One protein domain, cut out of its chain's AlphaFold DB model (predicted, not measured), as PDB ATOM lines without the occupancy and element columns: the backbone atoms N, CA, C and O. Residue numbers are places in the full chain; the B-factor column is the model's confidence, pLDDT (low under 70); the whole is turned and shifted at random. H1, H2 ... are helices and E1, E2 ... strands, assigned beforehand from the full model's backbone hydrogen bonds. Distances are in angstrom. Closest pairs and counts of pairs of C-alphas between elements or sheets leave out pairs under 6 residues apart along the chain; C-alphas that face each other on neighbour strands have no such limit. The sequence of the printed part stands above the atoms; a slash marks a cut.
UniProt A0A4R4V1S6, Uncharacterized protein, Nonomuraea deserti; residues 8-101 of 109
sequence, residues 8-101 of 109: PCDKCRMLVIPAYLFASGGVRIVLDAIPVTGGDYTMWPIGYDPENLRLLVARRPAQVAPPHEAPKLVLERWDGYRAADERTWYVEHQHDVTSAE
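Overview. This is residues 8 to 101 of the 109 residues of an uncharacterized protein of Nonomuraea deserti (UniProt A0A4R4V1S6). With little regular structure, a strongly twisted, mixed sheet, E2 E1 E4 E3, bears an arm, residues 60 to 86, out to H1 and back through H2. Of 94 printed residues, 37 are in named elements: four strands, then two helices, class mixed. It is loose, radius of gyration of the C-alphas 15.5 A, spanning 49 by 35 by 21 A.

Along the chain. E1, residues 15 to 21, runs 19.1 A from C-alpha 15, (362.183, 244.678, 270.104). E2 is residues 27 to 32, E3 41 to 46, E4 54 to 59, H1 72 to 76. H2, residues 80 to 86, ends at C-alpha 86, (379.444, 245.145, 254.300).

Arrangement. E1 and E4 are parallel, N 20 and O 55 2.8 A apart. Hairpins E1-E2 and E3-E4 are antiparallel, with N 19 and O 29 at 2.9 A, N 44 and O 56 at 3.0 A. H1 and H2 are apart, not on the sheet, each O i to N i+4 pair within hydrogen-bond range.

Size, cuts and confidence. Link E4 to H1 is long; pLDDT is under 70 at residues 25 and 46 to 53.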
ATOM      1  N   PRO A   8     359.601 246.644 273.558       94.56
ATOM      2  CA  PRO A   8     358.734 245.753 272.801       94.56
ATOM      3  C   PRO A   8     357.732 246.567 271.976       94.56
ATOM      4  O   PRO A   8     357.110 247.496 272.480       94.56
ATOM      5  N   CYS A   9     357.545 246.192 270.716       95.31
ATOM      6  CA  CYS A   9     356.501 246.720 269.852       95.31
ATOM      7  C   CYS A   9     355.123 246.355 270.418       95.31
ATOM      8  O   CYS A   9     354.882 245.201 270.783       95.31
ATOM      9  N   ASP A  10     354.195 247.310 270.446       93.25
ATOM     10  CA  ASP A  10     352.869 247.107 271.043       93.25
ATOM     11  C   ASP A  10     352.040 246.028 270.332       93.25
ATOM     12  O   ASP A  10     351.178 245.410 270.952       93.25
ATOM     13  N   LYS A  11     352.312 245.776 269.044       95.25
ATOM     14  CA  LYS A  11     351.559 244.809 268.232       95.25
ATOM     15  C   LYS A  11     352.177 243.413 268.220       95.25
ATOM     16  O   LYS A  11     351.515 242.455 268.593       95.25
ATOM     17  N   CYS A  12     353.439 243.299 267.806       95.50
ATOM     18  CA  CYS A  12     354.107 242.006 267.606       95.50
ATOM     19  C   CYS A  12     355.084 241.631 268.730       95.50
ATOM     20  O   CYS A  12     355.702 240.573 268.685       95.50
ATOM     21  N   ARG A  13     355.270 242.496 269.740       95.31
ATOM     22  CA  ARG A  13     356.190 242.301 270.882       95.31
ATOM     23  C   ARG A  13     357.680 242.190 270.528       95.31
ATOM     24  O   ARG A  13     358.496 242.085 271.441       95.31
ATOM     25  N   MET A  14     358.046 242.280 269.249       94.69
ATOM     26  CA  MET A  14     359.437 242.352 268.793       94.69
ATOM     27  C   MET A  14     360.124 243.614 269.319       94.69
ATOM     28  O   MET A  14     359.478 244.644 269.501       94.69
ATOM     29  N   LEU A  15     361.429 243.543 269.576       95.06
ATOM     30  CA  LEU A  15     362.183 244.678 270.104       95.06
ATOM     31  C   LEU A  15     362.423 245.731 269.021       95.06
ATOM     32  O   LEU A  15     362.982 245.436 267.966       95.06
ATOM     33  N   VAL A  16     362.054 246.970 269.333       94.81
ATOM     34  CA  VAL A  16     362.141 248.115 268.430       94.81
ATOM     35  C   VAL A  16     362.790 249.325 269.091       94.81
ATOM     36  O   VAL A  16     362.847 249.454 270.317       94.81
ATOM     37  N   ILE A  17     363.263 250.241 268.252       92.81
ATOM     38  CA  ILE A  17     363.921 251.484 268.642       92.81
ATOM     39  C   ILE A  17     363.210 252.648 267.934       92.81
ATOM     40  O   ILE A  17     363.331 252.791 266.715       92.81
ATOM     41  N   PRO A  18     362.461 253.503 268.653       91.31
ATOM     42  CA  PRO A  18     361.921 254.723 268.070       91.31
ATOM     43  C   PRO A  18     363.033 255.746 267.843       91.31
ATOM     44  O   PRO A  18     363.843 256.004 268.735       91.31
ATOM     45  N   ALA A  19     363.034 256.373 266.671       90.25
ATOM     46  CA  ALA A  19     364.030 257.365 266.295       90.25
ATOM     47  C   ALA A  19     363.437 258.458 265.397       90.25
ATOM     48  O   ALA A  19     362.294 258.366 264.953       90.25
ATOM     49  N   TYR A  20     364.223 259.500 265.130       88.88
ATOM     50  CA  TYR A  20     363.828 260.654 264.324       88.88
ATOM     51  C   TYR A  20     364.757 260.849 263.132       88.88
ATOM     52  O   TYR A  20     365.971 260.985 263.291       88.88
ATOM     53  N   LEU A  21     364.190 260.899 261.928       88.62
ATOM     54  CA  LEU A  21     364.961 261.068 260.701       88.62
ATOM     55  C   LEU A  21     365.524 262.492 260.604       88.62
ATOM     56  O   LEU A  21     364.776 263.467 260.508       88.62
ATOM     57  N   PHE A  22     366.858 262.594 260.603       80.44
ATOM     58  CA  PHE A  22     367.610 263.852 260.636       80.44
ATOM     59  C   PHE A  22     367.234 264.789 259.482       80.44
ATOM     60  O   PHE A  22     366.973 265.969 259.694       80.44
ATOM     61  N   ALA A  23     367.132 264.242 258.268       70.25
ATOM     62  CA  ALA A  23     366.838 265.008 257.058       70.25
ATOM     63  C   ALA A  23     365.375 265.480 256.952       70.25
ATOM     64  O   ALA A  23     365.045 266.232 256.039       70.25
ATOM     65  N   SER A  24     364.490 265.040 257.851       71.12
ATOM     66  CA  SER A  24     363.044 265.259 257.727       71.12
ATOM     67  C   SER A  24     362.441 266.008 258.914       71.12
ATOM     68  O   SER A  24     361.239 265.930 259.140       71.12
ATOM     69  N   GLY A  25     363.257 266.736 259.685       64.88
ATOM     70  CA  GLY A  25     362.755 267.729 260.642       64.88
ATOM     71  C   GLY A  25     361.846 267.172 261.744       64.88
ATOM     72  O   GLY A  25     360.956 267.878 262.204       64.88
ATOM     73  N   GLY A  26     362.051 265.922 262.170       73.88
ATOM     74  CA  GLY A  26     361.261 265.314 263.248       73.88
ATOM     75  C   GLY A  26     360.264 264.239 262.808       73.88
ATOM     76  O   GLY A  26     359.422 263.845 263.614       73.88
ATOM     77  N   VAL A  27     360.374 263.708 261.585       89.12
ATOM     78  CA  VAL A  27     359.675 262.464 261.215       89.12
ATOM     79  C   VAL A  27     360.139 261.336 262.135       89.12
ATOM     80  O   VAL A  27     361.310 260.954 262.120       89.12
ATOM     81  N   ARG A  28     359.209 260.823 262.946       90.06
ATOM     82  CA  ARG A  28     359.431 259.671 263.818       90.06
ATOM     83  C   ARG A  28     359.314 258.390 262.998       90.06
ATOM     84  O   ARG A  28     358.310 258.192 262.321       90.06
ATOM     85  N   ILE A  29     360.309 257.524 263.115       92.56
ATOM     86  CA  ILE A  29     360.305 256.173 262.555       92.56
ATOM     87  C   ILE A  29     360.552 255.147 263.664       92.56
ATOM     88  O   ILE A  29     360.971 255.496 264.773       92.56
ATOM     89  N   VAL A  30     360.277 253.881 263.371       93.94
ATOM     90  CA  VAL A  30     360.522 252.758 264.278       93.94
ATOM     91  C   VAL A  30     361.474 251.803 263.577       93.94
ATOM     92  O   VAL A  30     361.181 251.341 262.479       93.94
ATOM     93  N   LEU A  31     362.619 251.540 264.194       95.00
ATOM     94  CA  LEU A  31     363.621 250.614 263.679       95.00
ATOM     95  C   LEU A  31     363.536 249.278 264.413       95.00
ATOM     96  O   LEU A  31     363.229 249.257 265.607       95.00
ATOM     97  N   ASP A  32     363.868 248.184 263.734       95.56
ATOM     98  CA  ASP A  32     364.143 246.924 264.428       95.56
ATOM     99  C   ASP A  32     365.395 247.048 265.295       95.56
ATOM    100  O   ASP A  32     366.369 247.696 264.917       95.56
ATOM    101  N   ALA A  33     365.399 246.411 266.468       92.94
ATOM    102  CA  ALA A  33     366.524 246.512 267.396       92.94
ATOM    103  C   ALA A  33     367.774 245.725 266.961       92.94
ATOM    104  O   ALA A  33     368.856 245.957 267.501       92.94
ATOM    105  N   ILE A  34     367.634 244.793 266.011       94.50
ATOM    106  CA  ILE A  34     368.728 243.949 265.517       94.50
ATOM    107  C   ILE A  34     369.242 244.533 264.192       94.50
ATOM    108  O   ILE A  34     368.514 244.472 263.194       94.50
ATOM    109  N   PRO A  35     370.471 245.085 264.148       93.56
ATOM    110  CA  PRO A  35     371.063 245.559 262.905       93.56
ATOM    111  C   PRO A  35     371.504 244.384 262.020       93.56
ATOM    112  O   PRO A  35     371.885 243.323 262.511       93.56
ATOM    113  N   VAL A  36     371.485 244.592 260.704       95.38
ATOM    114  CA  VAL A  36     371.795 243.588 259.678       95.38
ATOM    115  C   VAL A  36     372.601 244.192 258.530       95.38
ATOM    116  O   VAL A  36     372.506 245.386 258.233       95.38
ATOM    117  N   THR A  37     373.406 243.369 257.863       93.75
ATOM    118  CA  THR A  37     374.016 243.735 256.577       93.75
ATOM    119  C   THR A  37     372.911 243.950 255.537       93.75
ATOM    120  O   THR A  37     371.943 243.193 255.502       93.75
ATOM    121  N   GLY A  38     373.029 245.000 254.719       89.81
ATOM    122  CA  GLY A  38     371.995 245.386 253.745       89.81
ATOM    123  C   GLY A  38     370.843 246.237 254.302       89.81
ATOM    124  O   GLY A  38     369.901 246.525 253.568       89.81
ATOM    125  N   GLY A  39     370.906 246.660 255.570       93.44
ATOM    126  CA  GLY A  39     369.959 247.635 256.122       93.44
ATOM    127  C   GLY A  39     370.164 249.066 255.597       93.44
ATOM    128  O   GLY A  39     371.099 249.354 254.847       93.44
ATOM    129  N   ASP A  40     369.308 249.993 256.035       93.94
ATOM    130  CA  ASP A  40     369.198 251.333 255.434       93.94
ATOM    131  C   ASP A  40     369.533 252.481 256.371       93.94
ATOM    132  O   ASP A  40     369.640 253.609 255.903       93.94
ATOM    133  N   TYR A  41     369.621 252.255 257.677       93.50
ATOM    134  CA  TYR A  41     369.695 253.344 258.644       93.50
ATOM    135  C   TYR A  41     370.865 253.176 259.599       93.50
ATOM    136  O   TYR A  41     371.172 252.089 260.076       93.50
ATOM    137  N   THR A  42     371.507 254.289 259.925       90.81
ATOM    138  CA  THR A  42     372.358 254.388 261.113       90.81
ATOM    139  C   THR A  42     371.677 255.276 262.135       90.81
ATOM    140  O   THR A  42     370.873 256.134 261.767       90.81
ATOM    141  N   MET A  43     371.994 255.068 263.410       87.94
ATOM    142  CA  MET A  43     371.460 255.853 264.513       87.94
ATOM    143  C   MET A  43     372.582 256.354 265.409       87.94
ATOM    144  O   MET A  43     373.585 255.670 265.613       87.94
ATOM    145  N   TRP A  44     372.392 257.537 265.975       81.88
ATOM    146  CA  TRP A  44     373.272 258.076 266.999       81.88
ATOM    147  C   TRP A  44     372.435 258.802 268.054       81.88
ATOM    148  O   TRP A  44     371.479 259.514 267.718       81.88
ATOM    149  N   PRO A  45     372.752 258.616 269.343       74.81
ATOM    150  CA  PRO A  45     372.081 259.358 270.393       74.81
ATOM    151  C   PRO A  45     372.470 260.836 270.311       74.81
ATOM    152  O   PRO A  45     373.652 261.169 270.224       74.81
ATOM    153  N   ILE A  46     371.477 261.724 270.365       69.56
ATOM    154  CA  ILE A  46     371.678 263.160 270.557       69.56
ATOM    155  C   ILE A  46     370.975 263.580 271.842       69.56
ATOM    156  O   ILE A  46     369.765 263.429 271.995       69.56
ATOM    157  N   GLY A  47     371.756 264.141 272.758       61.41
ATOM    158  CA  GLY A  47     371.276 264.657 274.033       61.41
ATOM    159  C   GLY A  47     372.322 264.452 275.120       61.41
ATOM    160  O   GLY A  47     372.940 263.395 275.206       61.41
ATOM    161  N   TYR A  48     372.534 265.488 275.929       53.16
ATOM    162  CA  TYR A  48     373.330 265.416 277.159       53.16
ATOM    163  C   TYR A  48     372.470 265.030 278.371       53.16
ATOM    164  O   TYR A  48     373.006 264.593 279.385       53.16
ATOM    165  N   ASP A  49     371.150 265.185 278.250       56.12
ATOM    166  CA  ASP A  49     370.162 264.863 279.270       56.12
ATOM    167  C   ASP A  49     369.600 263.450 279.030       56.12
ATOM    168  O   ASP A  49     368.973 263.228 277.987       56.12
ATOM    169  N   PRO A  50     369.802 262.499 279.962       59.38
ATOM    170  CA  PRO A  50     369.218 261.163 279.896       59.38
ATOM    171  C   PRO A  50     367.695 261.151 279.715       59.38
ATOM    172  O   PRO A  50     367.177 260.225 279.093       59.38
ATOM    173  N   GLU A  51     366.984 262.169 280.209       55.69
ATOM    174  CA  GLU A  51     365.521 262.261 280.126       55.69
ATOM    175  C   GLU A  51     365.018 262.795 278.773       55.69
ATOM    176  O   GLU A  51     363.839 262.662 278.449       55.69
ATOM    177  N   ASN A  52     365.907 263.349 277.939       54.44
ATOM    178  CA  ASN A  52     365.578 263.890 276.615       54.44
ATOM    179  C   ASN A  52     366.538 263.386 275.526       54.44
ATOM    180  O   ASN A  52     366.831 264.080 274.548       54.44
ATOM    181  N   LEU A  53     367.045 262.163 275.691       65.00
ATOM    182  CA  LEU A  53     367.805 261.480 274.651       65.00
ATOM    183  C   LEU A  53     366.897 261.231 273.448       65.00
ATOM    184  O   LEU A  53     366.050 260.337 273.451       65.00
ATOM    185  N   ARG A  54     367.102 262.007 272.385       73.88
ATOM    186  CA  ARG A  54     366.506 261.721 271.083       73.88
ATOM    187  C   ARG A  54     367.491 260.887 270.285       73.88
ATOM    188  O   ARG A  54     368.661 261.240 270.157       73.88
ATOM    189  N   LEU A  55     367.018 259.788 269.715       84.06
ATOM    190  CA  LEU A  55     367.801 259.040 268.741       84.06
ATOM    191  C   LEU A  55     367.557 259.653 267.375       84.06
ATOM    192  O   LEU A  55     366.419 259.671 266.902       84.06
ATOM    193  N   LEU A  56     368.614 260.189 266.767       86.94
ATOM    194  CA  LEU A  56     368.553 260.624 265.382       86.94
ATOM    195  C   LEU A  56     369.035 259.504 264.478       86.94
ATOM    196  O   LEU A  56     369.926 258.734 264.836       86.94
ATOM    197  N   VAL A  57     368.418 259.431 263.307       90.62
ATOM    198  CA  VAL A  57     368.756 258.465 262.269       90.62
ATOM    199  C   VAL A  57     369.008 259.164 260.947       90.62
ATOM    200  O   VAL A  57     368.403 260.193 260.639       90.62
ATOM    201  N   ALA A  58     369.897 258.586 260.151       90.00
ATOM    202  CA  ALA A  58     370.126 258.954 258.760       90.00
ATOM    203  C   ALA A  58     370.095 257.702 257.904       90.00
ATOM    204  O   ALA A  58     370.427 256.606 258.362       90.00
ATOM    205  N   ARG A  59     369.727 257.904 256.638       91.69
ATOM    206  CA  ARG A  59     369.861 256.877 255.615       91.69
ATOM    207  C   ARG A  59     371.330 256.516 255.417       91.69
ATOM    208  O   ARG A  59     372.212 257.370 255.532       91.69
ATOM    209  N   ARG A  60     371.561 255.253 255.084       91.50
ATOM    210  CA  ARG A  60     372.834 254.683 254.683       91.50
ATOM    211  C   ARG A  60     373.381 255.515 253.522       91.50
ATOM    212  O   ARG A  60     372.693 255.653 252.507       91.50
ATOM    213  N   PRO A  61     374.576 256.106 253.660       89.75
ATOM    214  CA  PRO A  61     375.207 256.797 252.551       89.75
ATOM    215  C   PRO A  61     375.665 255.773 251.507       89.75
ATOM    216  O   PRO A  61     375.974 254.632 251.844       89.75
ATOM    217  N   ALA A  62     375.769 256.196 250.248       91.62
ATOM    218  CA  ALA A  62     376.310 255.346 249.185       91.62
ATOM    219  C   ALA A  62     377.784 254.965 249.424       91.62
ATOM    220  O   ALA A  62     378.239 253.930 248.957       91.62
ATOM    221  N   GLN A  63     378.528 255.804 250.151       93.19
ATOM    222  CA  GLN A  63     379.918 255.567 250.523       93.19
ATOM    223  C   GLN A  63     380.156 255.965 251.974       93.19
ATOM    224  O   GLN A  63     379.597 256.952 252.457       93.19
ATOM    225  N   VAL A  64     381.048 255.246 252.649       90.19
ATOM    226  CA  VAL A  64     381.551 255.620 253.975       90.19
ATOM    227  C   VAL A  64     382.999 256.091 253.896       90.19
ATOM    228  O   VAL A  64     383.813 255.544 253.151       90.19
ATOM    229  N   ALA A  65     383.327 257.114 254.683       89.81
ATOM    230  CA  ALA A  65     384.702 257.575 254.835       89.81
ATOM    231  C   ALA A  65     385.563 256.505 255.536       89.81
ATOM    232  O   ALA A  65     385.037 255.747 256.363       89.81
ATOM    233  N   PRO A  66     386.875 256.447 255.246       91.56
ATOM    234  CA  PRO A  66     387.781 255.571 255.973       91.56
ATOM    235  C   PRO A  66     387.858 255.940 257.462       91.56
ATOM    236  O   PRO A  66     387.667 257.108 257.818       91.56
ATOM    237  N   PRO A  67     388.184 254.980 258.348       88.38
ATOM    238  CA  PRO A  67     388.464 255.274 259.746       88.38
ATOM    239  C   PRO A  67     389.612 256.277 259.861       88.38
ATOM    240  O   PRO A  67     390.628 256.140 259.182       88.38
ATOM    241  N   HIS A  68     389.462 257.263 260.747       89.38
ATOM    242  CA  HIS A  68     390.439 258.345 260.882       89.38
ATOM    243  C   HIS A  68     391.848 257.838 261.231       89.38
ATOM    244  O   HIS A  68     392.837 258.365 260.734       89.38
ATOM    245  N   GLU A  69     391.925 256.774 262.033       91.81
ATOM    246  CA  GLU A  69     393.173 256.171 262.516       91.81
ATOM    247  C   GLU A  69     393.648 254.984 261.655       91.81
ATOM    248  O   GLU A  69     394.528 254.225 262.064       91.81
ATOM    249  N   ALA A  70     393.068 254.771 260.466       89.56
ATOM    250  CA  ALA A  70     393.464 253.649 259.622       89.56
ATOM    251  C   ALA A  70     394.904 253.822 259.086       89.56
ATOM    252  O   ALA A  70     395.301 254.930 258.708       89.56
ATOM    253  N   PRO A  71     395.698 252.737 258.985       94.75
ATOM    254  CA  PRO A  71     397.034 252.793 258.396       94.75
ATOM    255  C   PRO A  71     397.018 253.334 256.962       94.75
ATOM    256  O   PRO A  71     396.086 253.071 256.203       94.75
ATOM    257  N   LYS A  72     398.100 254.003 256.540       93.50
ATOM    258  CA  LYS A  72     398.203 254.634 255.209       93.50
ATOM    259  C   LYS A  72     397.872 253.680 254.050       93.50
ATOM    260  O   LYS A  72     397.129 254.049 253.152       93.50
ATOM    261  N   LEU A  73     398.334 252.429 254.126       91.94
ATOM    262  CA  LEU A  73     398.035 251.394 253.125       91.94
ATOM    263  C   LEU A  73     396.536 251.046 253.042       91.94
ATOM    264  O   LEU A  73     396.038 250.706 251.971       91.94
ATOM    265  N   VAL A  74     395.815 251.114 254.166       90.56
ATOM    266  CA  VAL A  74     394.361 250.900 254.214       90.56
ATOM    267  C   VAL A  74     393.637 252.097 253.610       90.56
ATOM    268  O   VAL A  74     392.718 251.902 252.822       90.56
ATOM    269  N   LEU A  75     394.081 253.320 253.922       91.56
ATOM    270  CA  LEU A  75     393.533 254.547 253.338       91.56
ATOM    271  C   LEU A  75     393.685 254.571 251.809       91.56
ATOM    272  O   LEU A  75     392.737 254.901 251.107       91.56
ATOM    273  N   GLU A  76     394.849 254.169 251.293       93.75
ATOM    274  CA  GLU A  76     395.142 254.116 249.850       93.75
ATOM    275  C   GLU A  76     394.277 253.103 249.084       93.75
ATOM    276  O   GLU A  76     394.066 253.254 247.884       93.75
ATOM    277  N   ARG A  77     393.776 252.066 249.766       94.50
ATOM    278  CA  ARG A  77     392.954 250.992 249.179       94.50
ATOM    279  C   ARG A  77     391.515 251.008 249.683       94.50
ATOM    280  O   ARG A  77     390.816 250.001 249.568       94.50
ATOM    281  N   TRP A  78     391.089 252.111 250.295       93.81
ATOM    282  CA  TRP A  78     389.776 252.194 250.907       93.81
ATOM    283  C   TRP A  78     388.681 252.194 249.843       93.81
ATOM    284  O   TRP A  78     388.560 253.129 249.053       93.81
ATOM    285  N   ASP A  79     387.855 251.153 249.860       94.56
ATOM    286  CA  ASP A  79     386.643 251.075 249.057       94.56
ATOM    287  C   ASP A  79     385.446 251.467 249.925       94.56
ATOM    288  O   ASP A  79     384.893 250.655 250.671       94.56
ATOM    289  N   GLY A  80     385.073 252.746 249.848       92.06
ATOM    290  CA  GLY A  80     383.973 253.300 250.630       92.06
ATOM    291  C   GLY A  80     382.600 252.748 250.250       92.06
ATOM    292  O   GLY A  80     381.714 252.763 251.103       92.06
ATOM    293  N   TYR A  81     382.419 252.251 249.021       93.38
ATOM    294  CA  TYR A  81     381.166 251.632 248.584       93.38
ATOM    295  C   TYR A  81     381.025 250.248 249.204       93.38
ATOM    296  O   TYR A  81     380.074 249.990 249.938       93.38
ATOM    297  N   ARG A  82     382.036 249.391 249.011       93.12
ATOM    298  CA  ARG A  82     382.040 248.050 249.602       93.12
ATOM    299  C   ARG A  82     381.948 248.112 251.126       93.12
ATOM    300  O   ARG A  82     381.176 247.372 251.726       93.12
ATOM    301  N   ALA A  83     382.666 249.042 251.756       91.75
ATOM    302  CA  ALA A  83     382.584 249.244 253.199       91.75
ATOM    303  C   ALA A  83     381.193 249.713 253.668       91.75
ATOM    304  O   ALA A  83     380.813 249.437 254.807       91.75
ATOM    305  N   ALA A  84     380.426 250.421 252.831       90.94
ATOM    306  CA  ALA A  84     379.045 250.778 253.145       90.94
ATOM    307  C   ALA A  84     378.110 249.563 253.028       90.94
ATOM    308  O   ALA A  84     377.195 249.426 253.840       90.94
ATOM    309  N   ASP A  85     378.351 248.666 252.071       90.25
ATOM    310  CA  ASP A  85     377.546 247.457 251.863       90.25
ATOM    311  C   ASP A  85     377.809 246.356 252.895       90.25
ATOM    312  O   ASP A  85     376.869 245.705 253.344       90.25
ATOM    313  N   GLU A  86     379.058 246.178 253.327       90.94
ATOM    314  CA  GLU A  86     379.444 245.145 254.300       90.94
ATOM    315  C   GLU A  86     379.052 245.498 255.746       90.94
ATOM    316  O   GLU A  86     378.973 244.623 256.613       90.94
ATOM    317  N   ARG A  87     378.800 246.780 256.034       90.12
ATOM    318  CA  ARG A  87     378.490 247.251 257.386       90.12
ATOM    319  C   ARG A  87     377.075 246.851 257.805       90.12
ATOM    320  O   ARG A  87     376.157 246.767 256.993       90.12
ATOM    321  N   THR A  88     376.886 246.635 259.102       93.56
ATOM    322  CA  THR A  88     375.559 246.407 259.681       93.56
ATOM    323  C   THR A  88     374.822 247.730 259.866       93.56
ATOM    324  O   THR A  88     375.356 248.657 260.484       93.56
ATOM    325  N   TRP A  89     373.583 247.786 259.394       94.62
ATOM    326  CA  TRP A  89     372.680 248.931 259.485       94.62
ATOM    327  C   TRP A  89     371.339 248.484 260.074       94.62
ATOM    328  O   TRP A  89     371.044 247.297 260.160       94.62
ATOM    329  N   TYR A  90     370.507 249.431 260.471       95.31
ATOM    330  CA  TYR A  90     369.146 249.181 260.928       95.31
ATOM    331  C   TYR A  90     368.161 249.225 259.761       95.31
ATOM    332  O   TYR A  90     368.402 249.887 258.751       95.31
ATOM    333  N   VAL A  91     367.027 248.554 259.922       96.44
ATOM    334  CA  VAL A  91     365.897 248.597 258.988       96.44
ATOM    335  C   VAL A  91     364.670 249.165 259.688       96.44
ATOM    336  O   VAL A  91     364.565 249.114 260.915       96.44
ATOM    337  N   GLU A  92     363.754 249.726 258.906       96.12
ATOM    338  CA  GLU A  92     362.441 250.121 259.410       96.12
ATOM    339  C   GLU A  92     361.643 248.876 259.804       96.12
ATOM    340  O   GLU A  92     361.564 247.922 259.031       96.12
ATOM    341  N   HIS A  93     361.085 248.896 261.012       96.38
ATOM    342  CA  HIS A  93     360.385 247.765 261.602       96.38
ATOM    343  C   HIS A  93     359.161 247.372 260.769       96.38
ATOM    344  O   HIS A  93     358.315 248.211 260.448       96.38
ATOM    345  N   GLN A  94     359.023 246.074 260.505       96.12
ATOM    346  CA  GLN A  94     357.815 245.482 259.940       96.12
ATOM    347  C   GLN A  94     357.256 244.449 260.918       96.12
ATOM    348  O   GLN A  94     357.990 243.642 261.484       96.12
ATOM    349  N   HIS A  95     355.942 244.484 261.146       95.25
ATOM    350  CA  HIS A  95     355.307 243.582 262.106       95.25
ATOM    351  C   HIS A  95     355.453 242.122 261.675       95.25
ATOM    352  O   HIS A  95     355.204 241.802 260.516       95.25
ATOM    353  N   ASP A  96     355.816 241.264 262.630       94.38
ATOM    354  CA  ASP A  96     355.964 239.813 262.455       94.38
ATOM    355  C   ASP A  96     356.990 239.405 261.378       94.38
ATOM    356  O   ASP A  96     356.916 238.312 260.819       94.38
ATOM    357  N   VAL A  97     357.960 240.280 261.085       95.75
ATOM    358  CA  VAL A  97     359.052 240.034 260.133       95.75
ATOM    359  C   VAL A  97     360.368 240.458 260.769       95.75
ATOM    360  O   VAL A  97     360.478 241.543 261.332       95.75
ATOM    361  N   THR A  98     361.384 239.606 260.687       94.88
ATOM    362  CA  THR A  98     362.720 239.911 261.210       94.88
ATOM    363  C   THR A  98     363.498 240.852 260.290       94.88
ATOM    364  O   THR A  98     363.297 240.867 259.075       94.88
ATOM    365  N   SER A  99     364.485 241.567 260.844       95.00
ATOM    366  CA  SER A  99     365.370 242.443 260.066       95.00
ATOM    367  C   SER A  99     366.007 241.746 258.855       95.00
ATOM    368  O   SER A  99     366.151 242.349 257.793       95.00
ATOM    369  N   ALA A 100     366.390 240.473 259.006       95.12
ATOM    370  CA  ALA A 100     367.014 239.688 257.943       95.12
ATOM    371  C   ALA A 100     366.029 239.376 256.807       95.12
ATOM    372  O   ALA A 100     366.365 239.540 255.635       95.12
ATOM    373  N   GLU A 101     364.796 238.995 257.145       95.19
ATOM    374  CA  GLU A 101     363.739 238.730 256.163       95.19
ATOM    375  C   GLU A 101     363.327 240.000 255.407       95.19
ATOM    376  O   GLU A 101     363.028 239.930 254.215       95.19
TER     377      GLU A 101